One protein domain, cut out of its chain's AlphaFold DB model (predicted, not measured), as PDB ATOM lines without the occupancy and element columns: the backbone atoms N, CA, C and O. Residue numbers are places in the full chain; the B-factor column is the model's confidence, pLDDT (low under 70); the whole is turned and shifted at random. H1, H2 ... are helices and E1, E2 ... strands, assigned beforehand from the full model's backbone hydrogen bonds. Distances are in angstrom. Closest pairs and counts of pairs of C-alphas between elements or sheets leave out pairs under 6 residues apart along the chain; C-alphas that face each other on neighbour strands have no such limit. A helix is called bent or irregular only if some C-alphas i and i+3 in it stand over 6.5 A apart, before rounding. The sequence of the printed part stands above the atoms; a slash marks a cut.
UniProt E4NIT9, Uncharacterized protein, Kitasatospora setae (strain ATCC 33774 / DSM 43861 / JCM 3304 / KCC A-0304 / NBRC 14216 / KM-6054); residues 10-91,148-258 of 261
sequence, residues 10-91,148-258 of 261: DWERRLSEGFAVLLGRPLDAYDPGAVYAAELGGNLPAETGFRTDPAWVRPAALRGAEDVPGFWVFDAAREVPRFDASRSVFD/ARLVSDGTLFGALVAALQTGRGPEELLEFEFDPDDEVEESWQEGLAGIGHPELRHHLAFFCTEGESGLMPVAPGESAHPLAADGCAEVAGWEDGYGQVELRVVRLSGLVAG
ATOM      1  N   ASP A  10     168.981 164.245 169.458       89.00
ATOM      2  CA  ASP A  10     170.185 164.672 170.194       89.00
ATOM      3  C   ASP A  10     170.503 163.756 171.388       89.00
ATOM      4  O   ASP A  10     171.666 163.572 171.736       89.00
ATOM      5  N   TRP A  11     169.481 163.154 171.999       94.25
ATOM      6  CA  TRP A  11     169.646 162.255 173.135       94.25
ATOM      7  C   TRP A  11     170.225 160.905 172.719       94.25
ATOM      8  O   TRP A  11     171.187 160.448 173.327       94.25
ATOM      9  N   GLU A  12     169.720 160.307 171.635       94.75
ATOM     10  CA  GLU A  12     170.277 159.049 171.113       94.75
ATOM     11  C   GLU A  12     171.756 159.187 170.748       94.75
ATOM     12  O   GLU A  12     172.553 158.290 171.032       94.75
ATOM     13  N   ARG A  13     172.147 160.334 170.177       95.25
ATOM     14  CA  ARG A  13     173.553 160.642 169.894       95.25
ATOM     15  C   ARG A  13     174.389 160.682 171.176       95.25
ATOM     16  O   ARG A  13     175.422 160.025 171.228       95.25
ATOM     17  N   ARG A  14     173.937 161.399 172.212       96.56
ATOM     18  CA  ARG A  14     174.643 161.491 173.507       96.56
ATOM     19  C   ARG A  14     174.772 160.136 174.196       96.56
ATOM     20  O   ARG A  14     175.845 159.817 174.693       96.56
ATOM     21  N   LEU A  15     173.706 159.336 174.190       97.38
ATOM     22  CA  LEU A  15     173.741 157.967 174.699       97.38
ATOM     23  C   LEU A  15     174.737 157.115 173.917       97.38
ATOM     24  O   LEU A  15     175.551 156.431 174.520       97.38
ATOM     25  N   SER A  16     174.730 157.200 172.586       96.81
ATOM     26  CA  SER A  16     175.674 156.454 171.747       96.81
ATOM     27  C   SER A  16     177.129 156.841 172.030       96.81
ATOM     28  O   SER A  16     177.991 155.969 172.074       96.81
ATOM     29  N   GLU A  17     177.404 158.130 172.251       96.56
ATOM     30  CA  GLU A  17     178.728 158.631 172.647       96.56
ATOM     31  C   GLU A  17     179.137 158.109 174.033       96.56
ATOM     32  O   GLU A  17     180.244 157.597 174.183       96.56
ATOM     33  N   GLY A  18     178.243 158.160 175.025       97.75
ATOM     34  CA  GLY A  18     178.504 157.625 176.367       97.75
ATOM     35  C   GLY A  18     178.693 156.106 176.379       97.75
ATOM     36  O   GLY A  18     179.620 155.593 176.996       97.75
ATOM     37  N   PHE A  19     177.880 155.366 175.628       98.25
ATOM     38  CA  PHE A  19     178.046 153.923 175.472       98.25
ATOM     39  C   PHE A  19     179.355 153.564 174.769       98.25
ATOM     40  O   PHE A  19     179.972 152.563 175.116       98.25
ATOM     41  N   ALA A  20     179.809 154.373 173.809       97.75
ATOM     42  CA  ALA A  20     181.099 154.154 173.166       97.75
ATOM     43  C   ALA A  20     182.272 154.270 174.154       97.75
ATOM     44  O   ALA A  20     183.261 153.561 173.978       97.75
ATOM     45  N   VAL A  21     182.149 155.109 175.195       97.38
ATOM     46  CA  VAL A  21     183.115 155.161 176.304       97.38
ATOM     47  C   VAL A  21     183.132 153.822 177.037       97.38
ATOM     48  O   VAL A  21     184.181 153.191 177.082       97.38
ATOM     49  N   LEU A  22     181.975 153.343 177.512       97.00
ATOM     50  CA  LEU A  22     181.868 152.078 178.258       97.00
ATOM     51  C   LEU A  22     182.349 150.859 177.461       97.00
ATOM     52  O   LEU A  22     182.933 149.931 178.007       97.00
ATOM     53  N   LEU A  23     182.107 150.857 176.153       96.69
ATOM     54  CA  LEU A  23     182.505 149.770 175.261       96.69
ATOM     55  C   LEU A  23     183.953 149.885 174.758       96.69
ATOM     56  O   LEU A  23     184.433 148.983 174.066       96.69
ATOM     57  N   GLY A  24     184.626 151.011 175.013       96.00
ATOM     58  CA  GLY A  24     185.955 151.325 174.480       96.00
ATOM     59  C   GLY A  24     186.007 151.515 172.956       96.00
ATOM     60  O   GLY A  24     187.094 151.623 172.383       96.00
ATOM     61  N   ARG A  25     184.857 151.526 172.267       96.12
ATOM     62  CA  ARG A  25     184.751 151.767 170.821       96.12
ATOM     63  C   ARG A  25     183.335 152.179 170.395       96.12
ATOM     64  O   ARG A  25     182.365 151.827 171.065       96.12
ATOM     65  N   PRO A  26     183.190 152.857 169.242       97.25
ATOM     66  CA  PRO A  26     181.891 153.259 168.703       97.25
ATOM     67  C   PRO A  26     180.924 152.096 168.438       97.25
ATOM     68  O   PRO A  26     181.334 150.993 168.070       97.25
ATOM     69  N   LEU A  27     179.621 152.370 168.548       97.00
ATOM     70  CA  LEU A  27     178.561 151.379 168.312       97.00
ATOM     71  C   LEU A  27     178.525 150.867 166.860       97.00
ATOM     72  O   LEU A  27     178.162 149.716 166.636       97.00
ATOM     73  N   ASP A  28     178.920 151.679 165.878       96.50
ATOM     74  CA  ASP A  28     178.961 151.295 164.457       96.50
ATOM     75  C   ASP A  28     180.119 150.341 164.104       96.50
ATOM     76  O   ASP A  28     180.129 149.752 163.022       96.50
ATOM     77  N   ALA A  29     181.056 150.117 165.034       97.56
ATOM     78  CA  ALA A  29     182.079 149.078 164.930       97.56
ATOM     79  C   ALA A  29     181.537 147.668 165.242       97.56
ATOM     80  O   ALA A  29     182.248 146.673 165.066       97.56
ATOM     81  N   TYR A  30     180.297 147.567 165.728       97.50
ATOM     82  CA  TYR A  30     179.602 146.309 165.982       97.50
ATOM     83  C   TYR A  30     178.710 145.931 164.793       97.50
ATOM     84  O   TYR A  30     178.269 146.785 164.036       97.50
ATOM     85  N   ASP A  31     178.446 144.633 164.626       97.00
ATOM     86  CA  ASP A  31     177.650 144.098 163.517       97.00
ATOM     87  C   ASP A  31     176.186 144.585 163.596       97.00
ATOM     88  O   ASP A  31     175.423 144.072 164.419       97.00
ATOM     89  N   PRO A  32     175.742 145.517 162.726       94.81
ATOM     90  CA  PRO A  32     174.373 146.034 162.768       94.81
ATOM     91  C   PRO A  32     173.343 144.974 162.351       94.81
ATOM     92  O   PRO A  32     172.144 145.150 162.560       94.81
ATOM     93  N   GLY A  33     173.799 143.877 161.739       95.19
ATOM     94  CA  GLY A  33     172.992 142.730 161.365       95.19
ATOM     95  C   GLY A  33     172.904 141.659 162.450       95.19
ATOM     96  O   GLY A  33     172.214 140.667 162.215       95.19
ATOM     97  N   ALA A  34     173.551 141.811 163.608       97.31
ATOM     98  CA  ALA A  34     173.429 140.874 164.722       97.31
ATOM     99  C   ALA A  34     172.187 141.155 165.587       97.31
ATOM    100  O   ALA A  34     171.520 142.174 165.443       97.31
ATOM    101  N   VAL A  35     171.850 140.215 166.475       98.00
ATOM    102  CA  VAL A  35     170.817 140.413 167.501       98.00
ATOM    103  C   VAL A  35     171.513 140.577 168.842       98.00
ATOM    104  O   VAL A  35     172.259 139.692 169.260       98.00
ATOM    105  N   TYR A  36     171.243 141.687 169.511       98.31
ATOM    106  CA  TYR A  36     171.742 141.981 170.845       98.31
ATOM    107  C   TYR A  36     170.611 141.865 171.863       98.31
ATOM    108  O   TYR A  36     169.436 142.090 171.556       98.31
ATOM    109  N   ALA A  37     170.960 141.470 173.075       98.31
ATOM    110  CA  ALA A  37     170.040 141.355 174.189       98.31
ATOM    111  C   ALA A  37     170.720 141.837 175.463       98.31
ATOM    112  O   ALA A  37     171.935 141.723 175.588       98.31
ATOM    113  N   ALA A  38     169.917 142.346 176.389       98.19
ATOM    114  CA  ALA A  38     170.340 142.583 177.754       98.19
ATOM    115  C   ALA A  38     169.696 141.545 178.671       98.19
ATOM    116  O   ALA A  38     168.539 141.167 178.453       98.19
ATOM    117  N   GLU A  39     170.433 141.089 179.674       96.50
ATOM    118  CA  GLU A  39     169.942 140.189 180.714       96.50
ATOM    119  C   GLU A  39     170.199 140.741 182.112       96.50
ATOM    120  O   GLU A  39     171.137 141.510 182.321       96.50
ATOM    121  N   LEU A  40     169.358 140.303 183.051       95.31
ATOM    122  CA  LEU A  40     169.582 140.450 184.484       95.31
ATOM    123  C   LEU A  40     169.921 139.075 185.088       95.31
ATOM    124  O   LEU A  40     169.104 138.146 185.065       95.31
ATOM    125  N   GLY A  41     171.133 138.966 185.617       93.88
ATOM    126  CA  GLY A  41     171.727 137.815 186.282       93.88
ATOM    127  C   GLY A  41     171.969 138.051 187.777       93.88
ATOM    128  O   GLY A  41     171.203 138.755 188.432       93.88
ATOM    129  N   GLY A  42     173.017 137.417 188.309       93.12
ATOM    130  CA  GLY A  42     173.351 137.434 189.735       93.12
ATOM    131  C   GLY A  42     172.534 136.457 190.589       93.12
ATOM    132  O   GLY A  42     171.718 135.671 190.083       93.12
ATOM    133  N   ASN A  43     172.781 136.492 191.898       93.56
ATOM    134  CA  ASN A  43     172.121 135.635 192.888       93.56
ATOM    135  C   ASN A  43     170.705 136.114 193.243       93.56
ATOM    136  O   ASN A  43     169.822 135.287 193.489       93.56
ATOM    137  N   LEU A  44     170.445 137.422 193.184       93.38
ATOM    138  CA  LEU A  44     169.180 138.021 193.614       93.38
ATOM    139  C   LEU A  44     167.945 137.469 192.866       93.38
ATOM    140  O   LEU A  44     166.954 137.137 193.528       93.38
ATOM    141  N   PRO A  45     167.957 137.258 191.527       93.56
ATOM    142  CA  PRO A  45     166.853 136.589 190.833       93.56
ATOM    143  C   PRO A  45     166.535 135.173 191.337       93.56
ATOM    144  O   PRO A  45     165.399 134.710 191.204       93.56
ATOM    145  N   ALA A  46     167.533 134.449 191.845       90.19
ATOM    146  CA  ALA A  46     167.339 133.110 192.393       90.19
ATOM    147  C   ALA A  46     166.798 133.178 193.828       90.19
ATOM    148  O   ALA A  46     165.837 132.478 194.143       90.19
ATOM    149  N   GLU A  47     167.358 134.051 194.669       92.56
ATOM    150  CA  GLU A  47     166.940 134.233 196.069       92.56
ATOM    151  C   GLU A  47     165.494 134.727 196.195       92.56
ATOM    152  O   GLU A  47     164.747 134.288 197.069       92.56
ATOM    153  N   THR A  48     165.070 135.594 195.278       93.75
ATOM    154  CA  THR A  48     163.700 136.129 195.220       93.75
ATOM    155  C   THR A  48     162.696 135.169 194.577       93.75
ATOM    156  O   THR A  48     161.498 135.442 194.576       93.75
ATOM    157  N   GLY A  49     163.157 134.051 194.003       95.06
ATOM    158  CA  GLY A  49     162.317 133.119 193.244       95.06
ATOM    159  C   GLY A  49     161.866 133.646 191.877       95.06
ATOM    160  O   GLY A  49     161.072 132.986 191.203       95.06
ATOM    161  N   PHE A  50     162.391 134.793 191.430       97.06
ATOM    162  CA  PHE A  50     161.997 135.452 190.183       97.06
ATOM    163  C   PHE A  50     162.159 134.551 188.954       97.06
ATOM    164  O   PHE A  50     161.307 134.549 188.067       97.06
ATOM    165  N   ARG A  51     163.212 133.721 188.909       96.81
ATOM    166  CA  ARG A  51     163.453 132.770 187.800       96.81
ATOM    167  C   ARG A  51     162.423 131.643 187.704       96.81
ATOM    168  O   ARG A  51     162.437 130.896 186.731       96.81
ATOM    169  N   THR A  52     161.554 131.501 188.695       96.94
ATOM    170  CA  THR A  52     160.479 130.500 188.734       96.94
ATOM    171  C   THR A  52     159.102 131.141 188.901       96.94
ATOM    172  O   THR A  52     158.126 130.434 189.137       96.94
ATOM    173  N   ASP A  53     159.008 132.472 188.796       97.50
ATOM    174  CA  ASP A  53     157.749 133.192 188.968       97.50
ATOM    175  C   ASP A  53     156.749 132.804 187.859       97.50
ATOM    176  O   ASP A  53     157.071 132.944 186.670       97.50
ATOM    177  N   PRO A  54     155.522 132.359 188.199       97.38
ATOM    178  CA  PRO A  54     154.499 131.981 187.225       97.38
ATOM    179  C   PRO A  54     154.193 133.032 186.148       97.38
ATOM    180  O   PRO A  54     153.716 132.683 185.065       97.38
ATOM    181  N   ALA A  55     154.477 134.314 186.400       97.56
ATOM    182  CA  ALA A  55     154.310 135.391 185.433       97.56
ATOM    183  C   ALA A  55     155.059 135.137 184.114       97.56
ATOM    184  O   ALA A  55     154.556 135.554 183.064       97.56
ATOM    185  N   TRP A  56     156.191 134.421 184.157       98.44
ATOM    186  CA  TRP A  56     157.011 134.058 182.995       98.44
ATOM    187  C   TRP A  56     156.340 133.095 182.026       98.44
ATOM    188  O   TRP A  56     156.559 133.187 180.819       98.44
ATOM    189  N   VAL A  57     155.523 132.174 182.536       98.19
ATOM    190  CA  VAL A  57     154.898 131.109 181.737       98.19
ATOM    191  C   VAL A  57     153.448 131.409 181.374       98.19
ATOM    192  O   VAL A  57     152.766 130.578 180.774       98.19
ATOM    193  N   ARG A  58     152.968 132.624 181.671       97.38
ATOM    194  CA  ARG A  58     151.652 133.076 181.213       97.38
ATOM    195  C   ARG A  58     151.599 133.045 179.680       97.38
ATOM    196  O   ARG A  58     152.495 133.596 179.034       97.38
ATOM    197  N   PRO A  59     150.529 132.505 179.067       95.94
ATOM    198  CA  PRO A  59     150.434 132.404 177.609       95.94
ATOM    199  C   PRO A  59     150.621 133.734 176.866       95.94
ATOM    200  O   PRO A  59     151.216 133.753 175.790       95.94
ATOM    201  N   ALA A  60     150.141 134.849 177.428       96.88
ATOM    202  CA  ALA A  60     150.323 136.179 176.845       96.88
ATOM    203  C   ALA A  60     151.797 136.622 176.852       96.88
ATOM    204  O   ALA A  60     152.291 137.110 175.835       96.88
ATOM    205  N   ALA A  61     152.517 136.376 177.952       98.19
ATOM    206  CA  ALA A  61     153.935 136.699 178.081       98.19
ATOM    207  C   ALA A  61     154.798 135.865 177.121       98.19
ATOM    208  O   ALA A  61     155.610 136.405 176.372       98.19
ATOM    209  N   LEU A  62     154.554 134.552 177.044       98.25
ATOM    210  CA  LEU A  62     155.285 133.659 176.135       98.25
ATOM    211  C   LEU A  62     155.043 133.975 174.649       98.25
ATOM    212  O   LEU A  62     155.878 133.659 173.805       98.25
ATOM    213  N   ARG A  63     153.927 134.631 174.309       96.81
ATOM    214  CA  ARG A  63     153.643 135.131 172.949       96.81
ATOM    215  C   ARG A  63     154.169 136.545 172.693       96.81
ATOM    216  O   ARG A  63     154.010 137.038 171.580       96.81
ATOM    217  N   GLY A  64     154.765 137.190 173.695       96.19
ATOM    218  CA  GLY A  64     155.260 138.565 173.611       96.19
ATOM    219  C   GLY A  64     154.138 139.605 173.557       96.19
ATOM    220  O   GLY A  64     154.350 140.718 173.089       96.19
ATOM    221  N   ALA A  65     152.924 139.235 173.978       96.50
ATOM    222  CA  ALA A  65     151.791 140.153 174.066       96.50
ATOM    223  C   ALA A  65     151.819 140.984 175.360       96.50
ATOM    224  O   ALA A  65     151.207 142.051 175.412       96.50
ATOM    225  N   GLU A  66     152.525 140.498 176.380       96.62
ATOM    226  CA  GLU A  66     152.735 141.157 177.665       96.62
ATOM    227  C   GLU A  66     154.191 141.000 178.105       96.62
ATOM    228  O   GLU A  66     154.823 139.980 177.828       96.62
ATOM    229  N   ASP A  67     154.686 141.993 178.836       97.44
ATOM    230  CA  ASP A  67     155.982 141.914 179.500       97.44
ATOM    231  C   ASP A  67     155.822 141.228 180.869       97.44
ATOM    232  O   ASP A  67     154.752 141.261 181.494       97.44
ATOM    233  N   VAL A  68     156.901 140.632 181.370       97.75
ATOM    234  CA  VAL A  68     156.986 140.152 182.754       97.75
ATOM    235  C   VAL A  68     157.557 141.283 183.613       97.75
ATOM    236  O   VAL A  68     158.659 141.756 183.313       97.75
ATOM    237  N   PRO A  69     156.835 141.764 184.641       95.12
ATOM    238  CA  PRO A  69     157.376 142.762 185.551       95.12
ATOM    239  C   PRO A  69     158.500 142.143 186.385       95.12
ATOM    240  O   PRO A  69     158.376 141.019 186.866       95.12
ATOM    241  N   GLY A  70     159.594 142.879 186.532       92.62
ATOM    242  CA  GLY A  70     160.724 142.512 187.367       92.62
ATOM    243  C   GLY A  70     160.528 142.827 188.843       92.62
ATOM    244  O   GLY A  70     159.424 143.069 189.328       92.62
ATOM    245  N   PHE A  71     161.656 142.890 189.537       90.94
ATOM    246  CA  PHE A  71     161.784 143.380 190.903       90.94
ATOM    247  C   PHE A  71     162.675 144.630 190.927       90.94
ATOM    248  O   PHE A  71     163.348 144.937 189.944       90.94
ATOM    249  N   TRP A  72     162.658 145.371 192.034       90.44
ATOM    250  CA  TRP A  72     163.499 146.555 192.206       90.44
ATOM    251  C   TRP A  72     164.978 146.157 192.206       90.44
ATOM    252  O   TRP A  72     165.424 145.449 193.102       90.44
ATOM    253  N   VAL A  73     165.703 146.572 191.163       88.69
ATOM    254  CA  VAL A  73     167.154 146.341 191.023       88.69
ATOM    255  C   VAL A  73     167.945 147.508 191.606       88.69
ATOM    256  O   VAL A  73     168.984 147.301 192.218       88.69
ATOM    257  N   PHE A  74     167.430 148.727 191.435       89.00
ATOM    258  CA  PHE A  74     168.036 149.954 191.931       89.00
ATOM    259  C   PHE A  74     167.024 150.712 192.784       89.00
ATOM    260  O   PHE A  74     165.881 150.887 192.356       89.00
ATOM    261  N   ASP A  75     167.452 151.221 193.936       87.38
ATOM    262  CA  ASP A  75     166.593 152.021 194.820       87.38
ATOM    263  C   ASP A  75     166.156 153.342 194.166       87.38
ATOM    264  O   ASP A  75     165.049 153.826 194.399       87.38
ATOM    265  N   ALA A  76     166.997 153.892 193.283       87.25
ATOM    266  CA  ALA A  76     166.708 155.097 192.508       87.25
ATOM    267  C   ALA A  76     165.694 154.875 191.367       87.25
ATOM    268  O   ALA A  76     165.237 155.840 190.744       87.25
ATOM    269  N   ALA A  77     165.351 153.621 191.047       88.19
ATOM    270  CA  ALA A  77     164.446 153.320 189.948       88.19
ATOM    271  C   ALA A  77     163.027 153.832 190.232       88.19
ATOM    272  O   ALA A  77     162.491 153.711 191.330       88.19
ATOM    273  N   ARG A  78     162.378 154.375 189.198       86.19
ATOM    274  CA  ARG A  78     160.964 154.796 189.260       86.19
ATOM    275  C   ARG A  78     160.003 153.694 188.821       86.19
ATOM    276  O   ARG A  78     158.818 153.738 189.145       86.19
ATOM    277  N   GLU A  79     160.517 152.708 188.092       88.88
ATOM    278  CA  GLU A  79     159.783 151.554 187.589       88.88
ATOM    279  C   GLU A  79     160.649 150.300 187.708       88.88
ATOM    280  O   GLU A  79     161.876 150.364 187.625       88.88
ATOM    281  N   VAL A  80     160.007 149.142 187.861       91.94
ATOM    282  CA  VAL A  80     160.713 147.861 187.784       91.94
ATOM    283  C   VAL A  80     161.096 147.546 186.330       91.94
ATOM    284  O   VAL A  80     160.332 147.865 185.410       91.94
ATOM    285  N   PRO A  81     162.239 146.877 186.093       93.38
ATOM    286  CA  PRO A  81     162.602 146.403 184.766       93.38
ATOM    287  C   PRO A  81     161.519 145.491 184.188       93.38
ATOM    288  O   PRO A  81     160.820 144.775 184.904       93.38
ATOM    289  N   ARG A  82     161.396 145.509 182.861       96.44
ATOM    290  CA  ARG A  82     160.442 144.686 182.116       96.44
ATOM    291  C   ARG A  82     161.179 143.640 181.302       96.44
ATOM    292  O   ARG A  82     162.180 143.947 180.652       96.44
ATOM    293  N   PHE A  83     160.651 142.423 181.312       98.38
ATOM    294  CA  PHE A  83     161.277 141.270 180.681       98.38
ATOM    295  C   PHE A  83     160.418 140.678 179.567       98.38
ATOM    296  O   PHE A  83     159.192 140.610 179.659       98.38
ATOM    297  N   ASP A  84     161.086 140.215 178.516       98.12
ATOM    298  CA  ASP A  84     160.474 139.584 177.353       98.12
ATOM    299  C   ASP A  84     160.532 138.061 177.514       98.12
ATOM    300  O   ASP A  84     161.515 137.411 177.138       98.12
ATOM    301  N   ALA A  85     159.473 137.474 178.079       98.31
ATOM    302  CA  ALA A  85     159.372 136.024 178.239       98.31
ATOM    303  C   ALA A  85     159.454 135.290 176.898       98.31
ATOM    304  O   ALA A  85     160.109 134.255 176.807       98.31
ATOM    305  N   SER A  86     158.858 135.836 175.834       97.88
ATOM    306  CA  SER A  86     158.851 135.203 174.512       97.88
ATOM    307  C   SER A  86     160.257 135.015 173.936       97.88
ATOM    308  O   SER A  86     160.529 134.019 173.263       97.88
ATOM    309  N   ARG A  87     161.173 135.937 174.241       96.94
ATOM    310  CA  ARG A  87     162.572 135.899 173.791       96.94
ATOM    311  C   ARG A  87     163.565 135.483 174.878       96.94
ATOM    312  O   ARG A  87     164.771 135.544 174.636       96.94
ATOM    313  N   SER A  88     163.075 135.072 176.044       98.12
ATOM    314  CA  SER A  88     163.875 134.488 177.122       98.12
ATOM    315  C   SER A  88     164.073 132.985 176.914       98.12
ATOM    316  O   SER A  88     163.355 132.348 176.132       98.12
ATOM    317  N   VAL A  89     165.063 132.416 177.603       98.25
ATOM    318  CA  VAL A  89     165.376 130.979 177.543       98.25
ATOM    319  C   VAL A  89     164.986 130.312 178.852       98.25
ATOM    320  O   VAL A  89     165.399 130.745 179.929       98.25
ATOM    321  N   PHE A  90     164.227 129.231 178.731       98.38
ATOM    322  CA  PHE A  90     163.754 128.402 179.829       98.38
ATOM    323  C   PHE A  90     164.561 127.110 179.881       98.38
ATOM    324  O   PHE A  90     164.831 126.511 178.840       98.38
ATOM    325  N   ASP A  91     164.912 126.683 181.088       98.12
ATOM    326  CA  ASP A  91     165.557 125.410 181.372       98.12
ATOM    327  C   ASP A  91     164.566 124.448 182.037       98.12
ATOM    328  O   ASP A  91     163.965 124.759 183.061       98.12
ATOM    329  N   ALA A 148     167.078 135.573 181.468       97.19
ATOM    330  CA  ALA A 148     165.995 136.522 181.719       97.19
ATOM    331  C   ALA A 148     166.221 137.794 180.893       97.19
ATOM    332  O   ALA A 148     166.899 138.728 181.320       97.19
ATOM    333  N   ARG A 149     165.662 137.817 179.681       97.62
ATOM    334  CA  ARG A 149     165.907 138.886 178.713       97.62
ATOM    335  C   ARG A 149     165.099 140.139 179.043       97.62
ATOM    336  O   ARG A 149     163.871 140.087 179.087       97.62
ATOM    337  N   LEU A 150     165.775 141.276 179.170       98.06
ATOM    338  CA  LEU A 150     165.144 142.592 179.269       98.06
ATOM    339  C   LEU A 150     164.514 143.004 177.929       98.06
ATOM    340  O   LEU A 150     165.045 142.718 176.846       98.06
ATOM    341  N   VAL A 151     163.384 143.709 177.996       97.56
ATOM    342  CA  VAL A 151     162.692 144.241 176.813       97.56
ATOM    343  C   VAL A 151     163.596 145.237 176.084       97.56
ATOM    344  O   VAL A 151     163.985 146.268 176.622       97.56
ATOM    345  N   SER A 152     163.912 144.936 174.825       96.44
ATOM    346  CA  SER A 152     164.689 145.793 173.923       96.44
ATOM    347  C   SER A 152     164.306 145.520 172.464       96.44
ATOM    348  O   SER A 152     163.649 144.526 172.153       96.44
ATOM    349  N   ASP A 153     164.724 146.397 171.550       95.56
ATOM    350  CA  ASP A 153     164.454 146.273 170.107       95.56
ATOM    351  C   ASP A 153     165.383 145.279 169.378       95.56
ATOM    352  O   ASP A 153     165.234 145.048 168.178       95.56
ATOM    353  N   GLY A 154     166.319 144.655 170.098       96.25
ATOM    354  CA  GLY A 154     167.283 143.706 169.545       96.25
ATOM    355  C   GLY A 154     168.530 144.344 168.928       96.25
ATOM    356  O   GLY A 154     169.405 143.610 168.465       96.25
ATOM    357  N   THR A 155     168.636 145.675 168.924       97.75
ATOM    358  CA  THR A 155     169.863 146.395 168.554       97.75
ATOM    359  C   THR A 155     170.806 146.514 169.748       97.75
ATOM    360  O   THR A 155     170.380 146.410 170.900       97.75
ATOM    361  N   LEU A 156     172.095 146.762 169.493       98.38
ATOM    362  CA  LEU A 156     173.063 147.012 170.565       98.38
ATOM    363  C   LEU A 156     172.667 148.239 171.398       98.38
ATOM    364  O   LEU A 156     172.682 148.177 172.622       98.38
ATOM    365  N   PHE A 157     172.240 149.320 170.738       97.88
ATOM    366  CA  PHE A 157     171.762 150.529 171.406       97.88
ATOM    367  C   PHE A 157     170.577 150.230 172.333       97.88
ATOM    368  O   PHE A 157     170.602 150.590 173.506       97.88
ATOM    369  N   GLY A 158     169.561 149.522 171.834       97.62
ATOM    370  CA  GLY A 158     168.391 149.157 172.629       97.62
ATOM    371  C   GLY A 158     168.724 148.226 173.795       97.62
ATOM    372  O   GLY A 158     168.134 148.366 174.863       97.62
ATOM    373  N   ALA A 159     169.674 147.305 173.619       98.25
ATOM    374  CA  ALA A 159     170.158 146.452 174.702       98.25
ATOM    375  C   ALA A 159     170.881 147.267 175.789       98.25
ATOM    376  O   ALA A 159     170.602 147.070 176.964       98.25
ATOM    377  N   LEU A 160     171.740 148.221 175.418       98.31
ATOM    378  CA  LEU A 160     172.434 149.093 176.376       98.31
ATOM    379  C   LEU A 160     171.470 150.010 177.129       98.31
ATOM    380  O   LEU A 160     171.572 150.120 178.345       98.31
ATOM    381  N   VAL A 161     170.486 150.598 176.438       97.56
ATOM    382  CA  VAL A 161     169.421 151.386 177.086       97.56
ATOM    383  C   VAL A 161     168.662 150.547 178.115       97.56
ATOM    384  O   VAL A 161     168.353 151.041 179.196       97.56
ATOM    385  N   ALA A 162     168.362 149.286 177.788       96.88
ATOM    386  CA  ALA A 162     167.660 148.383 178.694       96.88
ATOM    387  C   ALA A 162     168.529 147.958 179.887       96.88
ATOM    388  O   ALA A 162     168.053 148.012 181.018       96.88
ATOM    389  N   ALA A 163     169.784 147.562 179.645       97.12
ATOM    390  CA  ALA A 163     170.719 147.138 180.686       97.12
ATOM    391  C   ALA A 163     171.006 148.274 181.672       97.12
ATOM    392  O   ALA A 163     170.867 148.104 182.876       97.12
ATOM    393  N   LEU A 164     171.346 149.452 181.150       96.50
ATOM    394  CA  LEU A 164     171.813 150.582 181.947       96.50
ATOM    395  C   LEU A 164     170.669 151.483 182.430       96.50
ATOM    396  O   LEU A 164     170.932 152.490 183.071       96.50
ATOM    397  N   GLN A 165     169.412 151.163 182.104       94.88
ATOM    398  CA  GLN A 165     168.218 151.942 182.468       94.88
ATOM    399  C   GLN A 165     168.343 153.451 182.185       94.88
ATOM    400  O   GLN A 165     167.880 154.288 182.951       94.88
ATOM    401  N   THR A 166     168.957 153.819 181.058       94.00
ATOM    402  CA  THR A 166     169.147 155.233 180.684       94.00
ATOM    403  C   THR A 166     167.888 155.887 180.109       94.00
ATOM    404  O   THR A 166     167.885 157.085 179.826       94.00
ATOM    405  N   GLY A 167     166.856 155.083 179.838       89.00
ATOM    406  CA  GLY A 167     165.601 155.534 179.249       89.00
ATOM    407  C   GLY A 167     165.721 156.102 177.829       89.00
ATOM    408  O   GLY A 167     166.723 155.926 177.127       89.00
ATOM    409  N   ARG A 168     164.659 156.772 177.371       83.50
ATOM    410  CA  ARG A 168     164.553 157.418 176.045       83.50
ATOM    411  C   ARG A 168     164.677 158.948 176.101       83.50
ATOM    412  O   ARG A 168     164.673 159.589 175.045       83.50
ATOM    413  N   GLY A 169     164.861 159.521 177.291       90.50
ATOM    414  CA  GLY A 169     165.117 160.943 177.523       90.50
ATOM    415  C   GLY A 169     165.910 161.188 178.815       90.50
ATOM    416  O   GLY A 169     165.964 160.303 179.665       90.50
ATOM    417  N   PRO A 170     166.522 162.374 178.985       92.31
ATOM    418  CA  PRO A 170     167.296 162.707 180.185       92.31
ATOM    419  C   PRO A 170     166.468 162.659 181.480       92.31
ATOM    420  O   PRO A 170     167.006 162.390 182.544       92.31
ATOM    421  N   GLU A 171     165.156 162.890 181.403       91.19
ATOM    422  CA  GLU A 171     164.223 162.815 182.534       91.19
ATOM    423  C   GLU A 171     164.013 161.397 183.098       91.19
ATOM    424  O   GLU A 171     163.449 161.248 184.188       91.19
ATOM    425  N   GLU A 172     164.434 160.378 182.345       91.12
ATOM    426  CA  GLU A 172     164.354 158.959 182.705       91.12
ATOM    427  C   GLU A 172     165.664 158.426 183.308       91.12
ATOM    428  O   GLU A 172     165.691 157.275 183.736       91.12
ATOM    429  N   LEU A 173     166.731 159.236 183.355       94.56
ATOM    430  CA  LEU A 173     167.963 158.859 184.048       94.56
ATOM    431  C   LEU A 173     167.691 158.612 185.533       94.56
ATOM    432  O   LEU A 173     166.848 159.270 186.152       94.56
ATOM    433  N   LEU A 174     168.442 157.673 186.098       93.38
ATOM    434  CA  LEU A 174     168.380 157.356 187.512       93.38
ATOM    435  C   LEU A 174     169.272 158.314 188.300       93.38
ATOM    436  O   LEU A 174     170.378 158.659 187.888       93.38
ATOM    437  N   GLU A 175     168.771 158.743 189.452       92.25
ATOM    438  CA  GLU A 175     169.492 159.616 190.375       92.25
ATOM    439  C   GLU A 175     170.209 158.744 191.408       92.25
ATOM    440  O   GLU A 175     169.658 158.426 192.458       92.25
ATOM    441  N   PHE A 176     171.421 158.296 191.077       92.94
ATOM    442  CA  PHE A 176     172.238 157.494 191.986       92.94
ATOM    443  C   PHE A 176     172.952 158.366 193.023       92.94
ATOM    444  O   PHE A 176     173.571 159.377 192.681       92.94
ATOM    445  N   GLU A 177     172.906 157.941 194.284       91.12
ATOM    446  CA  GLU A 177     173.599 158.586 195.400       91.12
ATOM    447  C   GLU A 177     174.981 157.942 195.602       91.12
ATOM    448  O   GLU A 177     175.098 156.931 196.287       91.12
ATOM    449  N   PHE A 178     176.018 158.511 194.980       93.12
ATOM    450  CA  PHE A 178     177.429 158.130 195.155       93.12
ATOM    451  C   PHE A 178     178.337 159.320 194.789       93.12
ATOM    452  O   PHE A 178     177.864 160.259 194.132       93.12
ATOM    453  N   ASP A 179     179.607 159.306 195.206       92.25
ATOM    454  CA  ASP A 179     180.603 160.326 194.840       92.25
ATOM    455  C   ASP A 179     181.525 159.821 193.712       92.25
ATOM    456  O   ASP A 179     182.392 158.976 193.946       92.25
ATOM    457  N   PRO A 180     181.384 160.325 192.469       90.12
ATOM    458  CA  PRO A 180     182.203 159.860 191.358       90.12
ATOM    459  C   PRO A 180     183.703 160.112 191.526       90.12
ATOM    460  O   PRO A 180     184.489 159.381 190.929       90.12
ATOM    461  N   ASP A 181     184.107 161.136 192.284       89.62
ATOM    462  CA  ASP A 181     185.526 161.480 192.433       89.62
ATOM    463  C   ASP A 181     186.259 160.480 193.348       89.62
ATOM    464  O   ASP A 181     187.457 160.249 193.165       89.62
ATOM    465  N   ASP A 182     185.532 159.865 194.285       90.38
ATOM    466  CA  ASP A 182     186.068 158.898 195.247       90.38
ATOM    467  C   ASP A 182     185.841 157.436 194.815       90.38
ATOM    468  O   ASP A 182     186.624 156.563 195.186       90.38
ATOM    469  N   GLU A 183     184.783 157.154 194.046       93.25
ATOM    470  CA  GLU A 183     184.285 155.782 193.853       93.25
ATOM    471  C   GLU A 183     184.423 155.229 192.426       93.25
ATOM    472  O   GLU A 183     184.299 154.020 192.215       93.25
ATOM    473  N   VAL A 184     184.656 156.087 191.429       94.44
ATOM    474  CA  VAL A 184     184.896 155.651 190.045       94.44
ATOM    475  C   VAL A 184     186.352 155.250 189.880       94.44
ATOM    476  O   VAL A 184     187.261 156.010 190.226       94.44
ATOM    477  N   GLU A 185     186.580 154.092 189.265       92.19
ATOM    478  CA  GLU A 185     187.932 153.613 189.002       92.19
ATOM    479  C   GLU A 185     188.700 154.610 188.106       92.19
ATOM    480  O   GLU A 185     188.179 155.108 187.102       92.19
ATOM    481  N   GLU A 186     189.968 154.887 188.436       91.94
ATOM    482  CA  GLU A 186     190.791 155.909 187.759       91.94
ATOM    483  C   GLU A 186     190.845 155.706 186.231       91.94
ATOM    484  O   GLU A 186     190.860 156.671 185.460       91.94
ATOM    485  N   SER A 187     190.797 154.445 185.786       93.44
ATOM    486  CA  SER A 187     190.826 154.039 184.378       93.44
ATOM    487  C   SER A 187     189.674 154.627 183.541       93.44
ATOM    488  O   SER A 187     189.836 154.840 182.336       93.44
ATOM    489  N   TRP A 188     188.538 154.952 184.168       96.00
ATOM    490  CA  TRP A 188     187.338 155.468 183.503       96.00
ATOM    491  C   TRP A 188     187.227 156.992 183.510       96.00
ATOM    492  O   TRP A 188     186.481 157.553 182.701       96.00
ATOM    493  N   GLN A 189     187.969 157.682 184.381       93.94
ATOM    494  CA  GLN A 189     187.800 159.118 184.622       93.94
ATOM    495  C   GLN A 189     187.992 159.958 183.352       93.94
ATOM    496  O   GLN A 189     187.178 160.838 183.063       93.94
ATOM    497  N   GLU A 190     189.022 159.668 182.549       94.06
ATOM    498  CA  GLU A 190     189.284 160.401 181.300       94.06
ATOM    499  C   GLU A 190     188.145 160.219 180.284       94.06
ATOM    500  O   GLU A 190     187.662 161.193 179.699       94.06
ATOM    501  N   GLY A 191     187.671 158.981 180.107       95.12
ATOM    502  CA  GLY A 191     186.574 158.668 179.191       95.12
ATOM    503  C   GLY A 191     185.266 159.340 179.608       95.12
ATOM    504  O   GLY A 191     184.599 159.981 178.792       95.12
ATOM    505  N   LEU A 192     184.924 159.253 180.895       96.69
ATOM    506  CA  LEU A 192     183.720 159.863 181.460       96.69
ATOM    507  C   LEU A 192     183.777 161.395 181.412       96.69
ATOM    508  O   LEU A 192     182.761 162.034 181.132       96.69
ATOM    509  N   ALA A 193     184.948 162.010 181.609       95.50
ATOM    510  CA  ALA A 193     185.120 163.460 181.495       95.50
ATOM    511  C   ALA A 193     184.770 164.000 180.096       95.50
ATOM    512  O   ALA A 193     184.340 165.150 179.973       95.50
ATOM    513  N   GLY A 194     184.888 163.170 179.052       94.19
ATOM    514  CA  GLY A 194     184.466 163.492 177.686       94.19
ATOM    515  C   GLY A 194     182.946 163.595 177.491       94.19
ATOM    516  O   GLY A 194     182.488 164.172 176.500       94.19
ATOM    517  N   ILE A 195     182.143 163.085 178.428       96.31
ATOM    518  CA  ILE A 195     180.679 163.115 178.354       96.31
ATOM    519  C   ILE A 195     180.179 164.489 178.807       96.31
ATOM    520  O   ILE A 195     180.097 164.803 179.993       96.31
ATOM    521  N   GLY A 196     179.798 165.325 177.838       93.38
ATOM    522  CA  GLY A 196     179.414 166.719 178.091       93.38
ATOM    523  C   GLY A 196     178.065 166.933 178.792       93.38
ATOM    524  O   GLY A 196     177.732 168.075 179.100       93.38
ATOM    525  N   HIS A 197     177.262 165.887 179.012       95.56
ATOM    526  CA  HIS A 197     176.003 165.977 179.762       95.56
ATOM    527  C   HIS A 197     176.237 165.491 181.203       95.56
ATOM    528  O   HIS A 197     176.451 164.291 181.379       95.56
ATOM    529  N   PRO A 198     176.191 166.371 182.224       95.06
ATOM    530  CA  PRO A 198     176.587 166.024 183.592       95.06
ATOM    531  C   PRO A 198     175.800 164.859 184.193       95.06
ATOM    532  O   PRO A 198     176.397 163.952 184.757       95.06
ATOM    533  N   GLU A 199     174.481 164.853 184.021       96.12
ATOM    534  CA  GLU A 199     173.587 163.832 184.575       96.12
ATOM    535  C   GLU A 199     173.797 162.475 183.895       96.12
ATOM    536  O   GLU A 199     173.863 161.457 184.572       96.12
ATOM    537  N   LEU A 200     173.992 162.446 182.568       97.00
ATOM    538  CA  LEU A 200     174.346 161.212 181.861       97.00
ATOM    539  C   LEU A 200     175.711 160.690 182.310       97.00
ATOM    540  O   LEU A 200     175.875 159.492 182.502       97.00
ATOM    541  N   ARG A 201     176.695 161.580 182.470       97.31
ATOM    542  CA  ARG A 201     178.025 161.211 182.958       97.31
ATOM    543  C   ARG A 201     177.941 160.594 184.352       97.31
ATOM    544  O   ARG A 201     178.531 159.544 184.556       97.31
ATOM    545  N   HIS A 202     177.198 161.217 185.267       96.81
ATOM    546  CA  HIS A 202     176.963 160.701 186.621       96.81
ATOM    547  C   HIS A 202     176.270 159.336 186.588       96.81
ATOM    548  O   HIS A 202     176.718 158.394 187.228       96.81
ATOM    549  N   HIS A 203     175.228 159.199 185.765       97.44
ATOM    550  CA  HIS A 203     174.525 157.931 185.577       97.44
ATOM    551  C   HIS A 203     175.455 156.826 185.069       97.44
ATOM    552  O   HIS A 203     175.438 155.723 185.598       97.44
ATOM    553  N   LEU A 204     176.264 157.088 184.039       97.75
ATOM    554  CA  LEU A 204     177.172 156.077 183.480       97.75
ATOM    555  C   LEU A 204     178.361 155.776 184.404       97.75
ATOM    556  O   LEU A 204     178.843 154.646 184.412       97.75
ATOM    557  N   ALA A 205     178.801 156.749 185.204       97.56
ATOM    558  CA  ALA A 205     179.850 156.575 186.205       97.56
ATOM    559  C   ALA A 205     179.476 155.539 187.281       97.56
ATOM    560  O   ALA A 205     180.352 154.821 187.750       97.56
ATOM    561  N   PHE A 206     178.184 155.381 187.592       97.19
ATOM    562  CA  PHE A 206     177.695 154.330 188.495       97.19
ATOM    563  C   PHE A 206     178.076 152.916 188.029       97.19
ATOM    564  O   PHE A 206     178.244 152.021 188.846       97.19
ATOM    565  N   PHE A 207     178.234 152.714 186.718       97.19
ATOM    566  CA  PHE A 207     178.620 151.438 186.102       97.19
ATOM    567  C   PHE A 207     180.138 151.311 185.889       97.19
ATOM    568  O   PHE A 207     180.582 150.482 185.099       97.19
ATOM    569  N   CYS A 208     180.925 152.183 186.518       97.00
ATOM    570  CA  CYS A 208     182.383 152.248 186.415       97.00
ATOM    571  C   CYS A 208     183.046 152.264 187.808       97.00
ATOM    572  O   CYS A 208     184.144 152.804 187.955       97.00
ATOM    573  N   THR A 209     182.363 151.748 188.836       95.38
ATOM    574  CA  THR A 209     182.860 151.728 190.225       95.38
ATOM    575  C   THR A 209     183.524 150.389 190.560       95.38
ATOM    576  O   THR A 209     183.633 149.512 189.707       95.38
ATOM    577  N   GLU A 210     183.947 150.202 191.812       92.00
ATOM    578  CA  GLU A 210     184.444 148.914 192.330       92.00
ATOM    579  C   GLU A 210     183.323 147.987 192.854       92.00
ATOM    580  O   GLU A 210     183.594 146.925 193.413       92.00
ATOM    581  N   GLY A 211     182.049 148.369 192.686       90.62
ATOM    582  CA  GLY A 211     180.890 147.529 193.010       90.62
ATOM    583  C   GLY A 211     180.320 147.656 194.431       90.62
ATOM    584  O   GLY A 211     179.342 146.977 194.735       90.62
ATOM    585  N   GLU A 212     180.889 148.490 195.314       88.06
ATOM    586  CA  GLU A 212     180.341 148.695 196.671       88.06
ATOM    587  C   GLU A 212     179.090 149.588 196.658       88.06
ATOM    588  O   GLU A 212     178.047 149.187 197.175       88.06
ATOM    589  N   SER A 213     179.173 150.757 196.018       86.50
ATOM    590  CA  SER A 213     178.039 151.689 195.874       86.50
ATOM    591  C   SER A 213     177.487 151.764 194.451       86.50
ATOM    592  O   SER A 213     176.523 152.485 194.205       86.50
ATOM    593  N   GLY A 214     178.096 151.041 193.507       93.12
ATOM    594  CA  GLY A 214     177.681 150.986 192.107       93.12
ATOM    595  C   GLY A 214     177.881 149.602 191.511       93.12
ATOM    596  O   GLY A 214     177.875 148.611 192.236       93.12
ATOM    597  N   LEU A 215     178.062 149.532 190.197       95.62
ATOM    598  CA  LEU A 215     178.424 148.299 189.508       95.62
ATOM    599  C   LEU A 215     179.818 148.423 188.896       95.62
ATOM    600  O   LEU A 215     180.160 149.448 188.299       95.62
ATOM    601  N   MET A 216     180.587 147.346 188.999       95.50
ATOM    602  CA  MET A 216     181.895 147.226 188.375       95.50
ATOM    603  C   MET A 216     181.773 146.612 186.980       95.50
ATOM    604  O   MET A 216     181.025 145.646 186.809       95.50
ATOM    605  N   PRO A 217     182.489 147.129 185.967       94.75
ATOM    606  CA  PRO A 217     182.616 146.457 184.681       94.75
ATOM    607  C   PRO A 217     183.259 145.075 184.841       94.75
ATOM    608  O   PRO A 217     184.299 144.941 185.478       94.75
ATOM    609  N   VAL A 218     182.681 144.067 184.195       92.06
ATOM    610  CA  VAL A 218     183.234 142.706 184.127       92.06
ATOM    611  C   VAL A 218     183.918 142.531 182.778       92.06
ATOM    612  O   VAL A 218     183.324 142.827 181.732       92.06
ATOM    613  N   ALA A 219     185.170 142.066 182.764       84.00
ATOM    614  CA  ALA A 219     185.864 141.898 181.496       84.00
ATOM    615  C   ALA A 219     185.287 140.691 180.729       84.00
ATOM    616  O   ALA A 219     185.070 139.622 181.313       84.00
ATOM    617  N   PRO A 220     185.090 140.797 179.399       76.44
ATOM    618  CA  PRO A 220     184.557 139.692 178.616       76.44
ATOM    619  C   PRO A 220     185.384 138.411 178.787       76.44
ATOM    620  O   PRO A 220     186.569 138.365 178.451       76.44
ATOM    621  N   GLY A 221     184.732 137.348 179.259       72.25
ATOM    622  CA  GLY A 221     185.351 136.038 179.471       72.25
ATOM    623  C   GLY A 221     185.897 135.787 180.877       72.25
ATOM    624  O   GLY A 221     186.378 134.679 181.119       72.25
ATOM    625  N   GLU A 222     185.801 136.747 181.802       77.06
ATOM    626  CA  GLU A 222     186.070 136.505 183.228       77.06
ATOM    627  C   GLU A 222     184.998 135.616 183.862       77.06
ATOM    628  O   GLU A 222     185.324 134.692 184.610       77.06
ATOM    629  N   SER A 223     183.731 135.815 183.483       72.06
ATOM    630  CA  SER A 223     182.633 134.915 183.821       72.06
ATOM    631  C   SER A 223     182.126 134.175 182.578       72.06
ATOM    632  O   SER A 223     181.990 134.716 181.478       72.06
ATOM    633  N   ALA A 224     181.895 132.867 182.717       78.31
ATOM    634  CA  ALA A 224     181.389 132.054 181.619       78.31
ATOM    635  C   ALA A 224     179.874 132.259 181.472       78.31
ATOM    636  O   ALA A 224     179.090 131.679 182.223       78.31
ATOM    637  N   HIS A 225     179.455 133.035 180.468       88.56
ATOM    638  CA  HIS A 225     178.036 133.193 180.147       88.56
ATOM    639  C   HIS A 225     177.384 131.826 179.826       88.56
ATOM    640  O   HIS A 225     177.920 131.065 179.008       88.56
ATOM    641  N   PRO A 226     176.199 131.496 180.382       90.31
ATOM    642  CA  PRO A 226     175.595 130.157 180.287       90.31
ATOM    643  C   PRO A 226     175.246 129.703 178.859       90.31
ATOM    644  O   PRO A 226     175.063 128.507 178.615       90.31
ATOM    645  N   LEU A 227     175.164 130.650 177.917       95.12
ATOM    646  CA  LEU A 227     174.907 130.412 176.489       95.12
ATOM    647  C   LEU A 227     176.147 130.613 175.597       95.12
ATOM    648  O   LEU A 227     176.025 130.642 174.372       95.12
ATOM    649  N   ALA A 228     177.345 130.772 176.169       94.00
ATOM    650  CA  ALA A 228     178.578 130.922 175.386       94.00
ATOM    651  C   ALA A 228     178.845 129.697 174.491       94.00
ATOM    652  O   ALA A 228     179.214 129.832 173.324       94.00
ATOM    653  N   ALA A 229     178.566 128.493 175.004       93.44
ATOM    654  CA  ALA A 229     178.666 127.242 174.248       93.44
ATOM    655  C   ALA A 229     177.687 127.170 173.056       93.44
ATOM    656  O   ALA A 229     177.915 126.411 172.116       93.44
ATOM    657  N   ASP A 230     176.635 127.991 173.071       95.38
ATOM    658  CA  ASP A 230     175.617 128.089 172.024       95.38
ATOM    659  C   ASP A 230     175.948 129.188 170.989       95.38
ATOM    660  O   ASP A 230     175.106 129.579 170.174       95.38
ATOM    661  N   GLY A 231     177.187 129.697 171.010       94.94
ATOM    662  CA  GLY A 231     177.711 130.698 170.078       94.94
ATOM    663  C   GLY A 231     177.312 132.139 170.402       94.94
ATOM    664  O   GLY A 231     177.507 133.018 169.559       94.94
ATOM    665  N   CYS A 232     176.721 132.388 171.574       96.06
ATOM    666  CA  CYS A 232     176.526 133.744 172.077       96.06
ATOM    667  C   CYS A 232     177.863 134.323 172.548       96.06
ATOM    668  O   CYS A 232     178.729 133.595 173.032       96.06
ATOM    669  N   ALA A 233     178.021 135.636 172.425       95.50
ATOM    670  CA  ALA A 233     179.216 136.340 172.869       95.50
ATOM    671  C   ALA A 233     178.820 137.531 173.733       95.50
ATOM    672  O   ALA A 233     177.999 138.353 173.318       95.50
ATOM    673  N   GLU A 234     179.409 137.626 174.917       95.81
ATOM    674  CA  GLU A 234     179.268 138.806 175.756       95.81
ATOM    675  C   GLU A 234     179.907 140.020 175.073       95.81
ATOM    676  O   GLU A 234     180.958 139.921 174.436       95.81
ATOM    677  N   VAL A 235     179.215 141.152 175.150       96.19
ATOM    678  CA  VAL A 235     179.665 142.443 174.625       96.19
ATOM    679  C   VAL A 235     180.176 143.323 175.756       96.19
ATOM    680  O   VAL A 235     181.193 143.987 175.574       96.19
ATOM    681  N   ALA A 236     179.456 143.328 176.877       96.62
ATOM    682  CA  ALA A 236     179.803 144.016 178.110       96.62
ATOM    683  C   ALA A 236     179.028 143.388 179.277       96.62
ATOM    684  O   ALA A 236     177.917 142.880 179.068       96.62
ATOM    685  N   GLY A 237     179.591 143.471 180.477       96.56
ATOM    686  CA  GLY A 237     178.984 143.016 181.717       96.56
ATOM    687  C   GLY A 237     179.255 144.001 182.849       96.56
ATOM    688  O   GLY A 237     180.258 144.712 182.819       96.56
ATOM    689  N   TRP A 238     178.352 144.040 183.823       96.94
ATOM    690  CA  TRP A 238     178.486 144.800 185.060       96.94
ATOM    691  C   TRP A 238     177.934 143.989 186.222       96.94
ATOM    692  O   TRP A 238     176.859 143.403 186.088       96.94
ATOM    693  N   GLU A 239     178.614 143.988 187.360       95.88
ATOM    694  CA  GLU A 239     178.148 143.314 188.576       95.88
ATOM    695  C   GLU A 239     178.348 144.177 189.819       95.88
ATOM    696  O   GLU A 239     179.168 145.093 189.828       95.88
ATOM    697  N   ASP A 240     177.578 143.918 190.871       94.62
ATOM    698  CA  ASP A 240     177.857 144.487 192.187       94.62
ATOM    699  C   ASP A 240     178.967 143.692 192.894       94.62
ATOM    700  O   ASP A 240     179.242 142.536 192.570       94.62
ATOM    701  N   GLY A 241     179.570 144.277 193.931       92.31
ATOM    702  CA  GLY A 241     180.661 143.664 194.703       92.31
ATOM    703  C   GLY A 241     180.294 142.364 195.429       92.31
ATOM    704  O   GLY A 241     181.168 141.685 195.970       92.31
ATOM    705  N   TYR A 242     179.010 142.001 195.443       91.56
ATOM    706  CA  TYR A 242     178.481 140.822 196.121       91.56
ATOM    707  C   TYR A 242     177.889 139.775 195.159       91.56
ATOM    708  O   TYR A 242     177.416 138.729 195.622       91.56
ATOM    709  N   GLY A 243     177.903 140.023 193.842       91.31
ATOM    710  CA  GLY A 243     177.329 139.137 192.819       91.31
ATOM    711  C   GLY A 243     175.815 138.923 192.958       91.31
ATOM    712  O   GLY A 243     175.270 137.905 192.515       91.31
ATOM    713  N   GLN A 244     175.118 139.837 193.629       93.12
ATOM    714  CA  GLN A 244     173.666 139.829 193.757       93.12
ATOM    715  C   GLN A 244     173.005 140.266 192.458       93.12
ATOM    716  O   GLN A 244     172.032 139.641 192.028       93.12
ATOM    717  N   VAL A 245     173.560 141.287 191.815       94.00
ATOM    718  CA  VAL A 245     173.057 141.861 190.573       94.00
ATOM    719  C   VAL A 245     174.141 141.761 189.524       94.00
ATOM    720  O   VAL A 245     175.253 142.232 189.709       94.00
ATOM    721  N   GLU A 246     173.776 141.191 188.384       95.44
ATOM    722  CA  GLU A 246     174.629 141.190 187.207       95.44
ATOM    723  C   GLU A 246     173.815 141.652 186.002       95.44
ATOM    724  O   GLU A 246     172.694 141.194 185.784       95.44
ATOM    725  N   LEU A 247     174.363 142.562 185.212       96.75
ATOM    726  CA  LEU A 247     173.781 143.041 183.969       96.75
ATOM    727  C   LEU A 247     174.732 142.694 182.843       96.75
ATOM    728  O   LEU A 247     175.890 143.091 182.868       96.75
ATOM    729  N   ARG A 248     174.243 142.002 181.819       97.00
ATOM    730  CA  ARG A 248     175.063 141.702 180.644       97.00
ATOM    731  C   ARG A 248     174.376 142.129 179.370       97.00
ATOM    732  O   ARG A 248     173.170 141.952 179.206       97.00
ATOM    733  N   VAL A 249     175.168 142.634 178.433       98.06
ATOM    734  CA  VAL A 249     174.777 142.815 177.037       98.06
ATOM    735  C   VAL A 249     175.450 141.728 176.215       98.06
ATOM    736  O   VAL A 249     176.669 141.583 176.211       98.06
ATOM    737  N   VAL A 250     174.647 140.961 175.488       97.62
ATOM    738  CA  VAL A 250     175.078 139.745 174.798       97.62
ATOM    739  C   VAL A 250     174.691 139.827 173.329       97.62
ATOM    740  O   VAL A 250     173.548 140.130 172.978       97.62
ATOM    741  N   ARG A 251     175.636 139.511 172.444       97.69
ATOM    742  CA  ARG A 251     175.363 139.194 171.042       97.69
ATOM    743  C   ARG A 251     174.865 137.755 170.970       97.69
ATOM    744  O   ARG A 251     175.618 136.815 171.224       97.69
ATOM    745  N   LEU A 252     173.604 137.584 170.598       97.75
ATOM    746  CA  LEU A 252     172.983 136.271 170.485       97.75
ATOM    747  C   LEU A 252     173.397 135.574 169.184       97.75
ATOM    748  O   LEU A 252     173.481 136.198 168.122       97.75
ATOM    749  N   SER A 253     173.599 134.257 169.251       96.81
ATOM    750  CA  SER A 253     173.715 133.429 168.050       96.81
ATOM    751  C   SER A 253     172.364 133.299 167.344       96.81
ATOM    752  O   SER A 253     171.306 133.494 167.944       96.81
ATOM    753  N   GLY A 254     172.370 132.908 166.065       94.69
ATOM    754  CA  GLY A 254     171.124 132.627 165.338       94.69
ATOM    755  C   GLY A 254     170.295 131.498 165.970       94.69
ATOM    756  O   GLY A 254     169.070 131.508 165.867       94.69
ATOM    757  N   LEU A 255     170.953 130.560 166.665       93.69
ATOM    758  CA  LEU A 255     170.300 129.468 167.388       93.69
ATOM    759  C   LEU A 255     169.468 130.009 168.559       93.69
ATOM    760  O   LEU A 255     168.271 129.732 168.646       93.69
ATOM    761  N   VAL A 256     170.085 130.830 169.412       96.25
ATOM    762  CA  VAL A 256     169.446 131.386 170.614       96.25
ATOM    763  C   VAL A 256     168.454 132.492 170.261       96.25
ATOM    764  O   VAL A 256     167.344 132.510 170.786       96.25
ATOM    765  N   ALA A 257     168.809 133.392 169.338       94.50
ATOM    766  CA  ALA A 257     167.931 134.483 168.911       94.50
ATOM    767  C   ALA A 257     166.646 133.972 168.241       94.50
ATOM    768  O   ALA A 257     165.597 134.610 168.345       94.50
ATOM    769  N   GLY A 258     166.737 132.827 167.561       88.81
ATOM    770  CA  GLY A 258     165.645 132.248 166.799       88.81
ATOM    771  C   GLY A 258     165.258 133.044 165.554       88.81
ATOM    772  O   GLY A 258     165.958 133.975 165.145       88.81
TER     773      GLY A 258
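Overview. This is residues 10 to 91 and 148 to 258 of the 261 residues of an uncharacterized protein of Kitasatospora setae (strain ATCC 33774 / DSM 43861 / JCM 3304 / KCC A-0304 / NBRC 14216 / KM-6054) (UniProt E4NIT9). A strongly twisted sheet of four strands, E1, E5, E4 and E3, has H5 packed along one face over E1 and E5, while H8 stands up from that same face over E4 and E3, with H1, H6 and H7 gathered round H8. Beyond the sheet's E1 edge lie the short H3 and H4, and from them residues 63 to 88, with no named element, fold back to the short E2. The 193 printed residues hold nine named helices and five named strands in the order H1 E1 H2 H3 H4 E2 H5 H6 H7 H8 E3 E4 E5 H9, and the sheet, in the order E1 E5 E4 E3, is antiparallel throughout. The class is mixed, helices and strands, with under half of the residues in named elements. The whole is compact, with a radius of gyration of the C-alphas of 16.1 A, and rounded, spanning 46 by 35 by 33 A.

Arrangement. Start with H1, residues 10 to 22, and look for H8, residues 198 to 208, the hub, which touches three helices. H1 touches H8 with residues 15 to 18 alone, the closest C-alphas being those of Gly 18 and Leu 204, 7.4 A apart, at a shallow tilt of 29 degrees, the same way. H7, residues 186 to 193, forms a helical hairpin with H8; the closest C-alphas, of Leu 192 and Arg 201, are 6.0 A apart. H6, residues 180 to 183, only just touches H8, with 3 pairs of C-alphas within 8 A, the closest being Pro 180 and Ala 205 at 6.5 A. Next find E1, residues 35 to 41, an edge strand antiparallel to E5, residues 246 to 252; N 37 and O 250 are 2.9 A apart, within hydrogen-bond range. E5 pairs with E4, residues 233 to 239, where N 238 and O 247 are 2.8 A apart, and E4 with E3, residues 216 to 218, where N 218 and O 237 are 2.9 A apart. E3, E4 and E5 make a meander, each strand the antiparallel neighbour of the one before. H5, residues 156 to 163, and H8 are on the same face, giving two layers, helices on one face of a sheet. H5 has a height over the sheet of 7.7 A and runs along the strands, at 12 degrees to E1 on the local plane; the C-alphas of Ala 38 and Ala 159 come closest, at 4.9 A. Every O i to N i+4 pair is within hydrogen-bond range in H1 and H5, against 2 of 4 in H7 and 5 of 7 in H8; the other helices are too short for such a pair.

Along the chain. Find C-alpha 10 at (170.185, 164.672, 170.194), where H1 begins; it runs 19.0 A to C-alpha 22. E1 also measures 19.0 A, ending at C-alpha 41 at (171.727, 137.815, 186.282). H2, residues 44 to 47, touches no helix; H3, residues 54 to 57, and H4, residues 59 to 62, are close but not clearly touching, with the C-alphas of Trp 56 and Leu 62 closest at 7.1 A. E2, residues 89 to 91, pairs with no named strand. H5 spans 10.4 A, H7 11.3 A and H8 15.2 A; H7 is irregular, C-alphas 187 and 190 being 7.2 A apart. E4 spans 17.2 A and E5 17.5 A, and E3 is short, 6.3 A. H9, residues 254 to 257, only grazes the sheet and ends at C-alpha 257 at (167.931, 134.483, 168.911).

Size, cuts and confidence. The two C-alphas farthest apart are those of Pro 59 and Glu 190, 48.0 A. Residues 92 to 147 are not printed, and C-alphas 91 and 148 lie 11.1 A apart across the cut. Of the links printed whole, H1 to E1, H4 to E2, H5 to H6 and E3 to E4 are long. The mean pLDDT of the printed part is 94.4, and no printed residue is under 70.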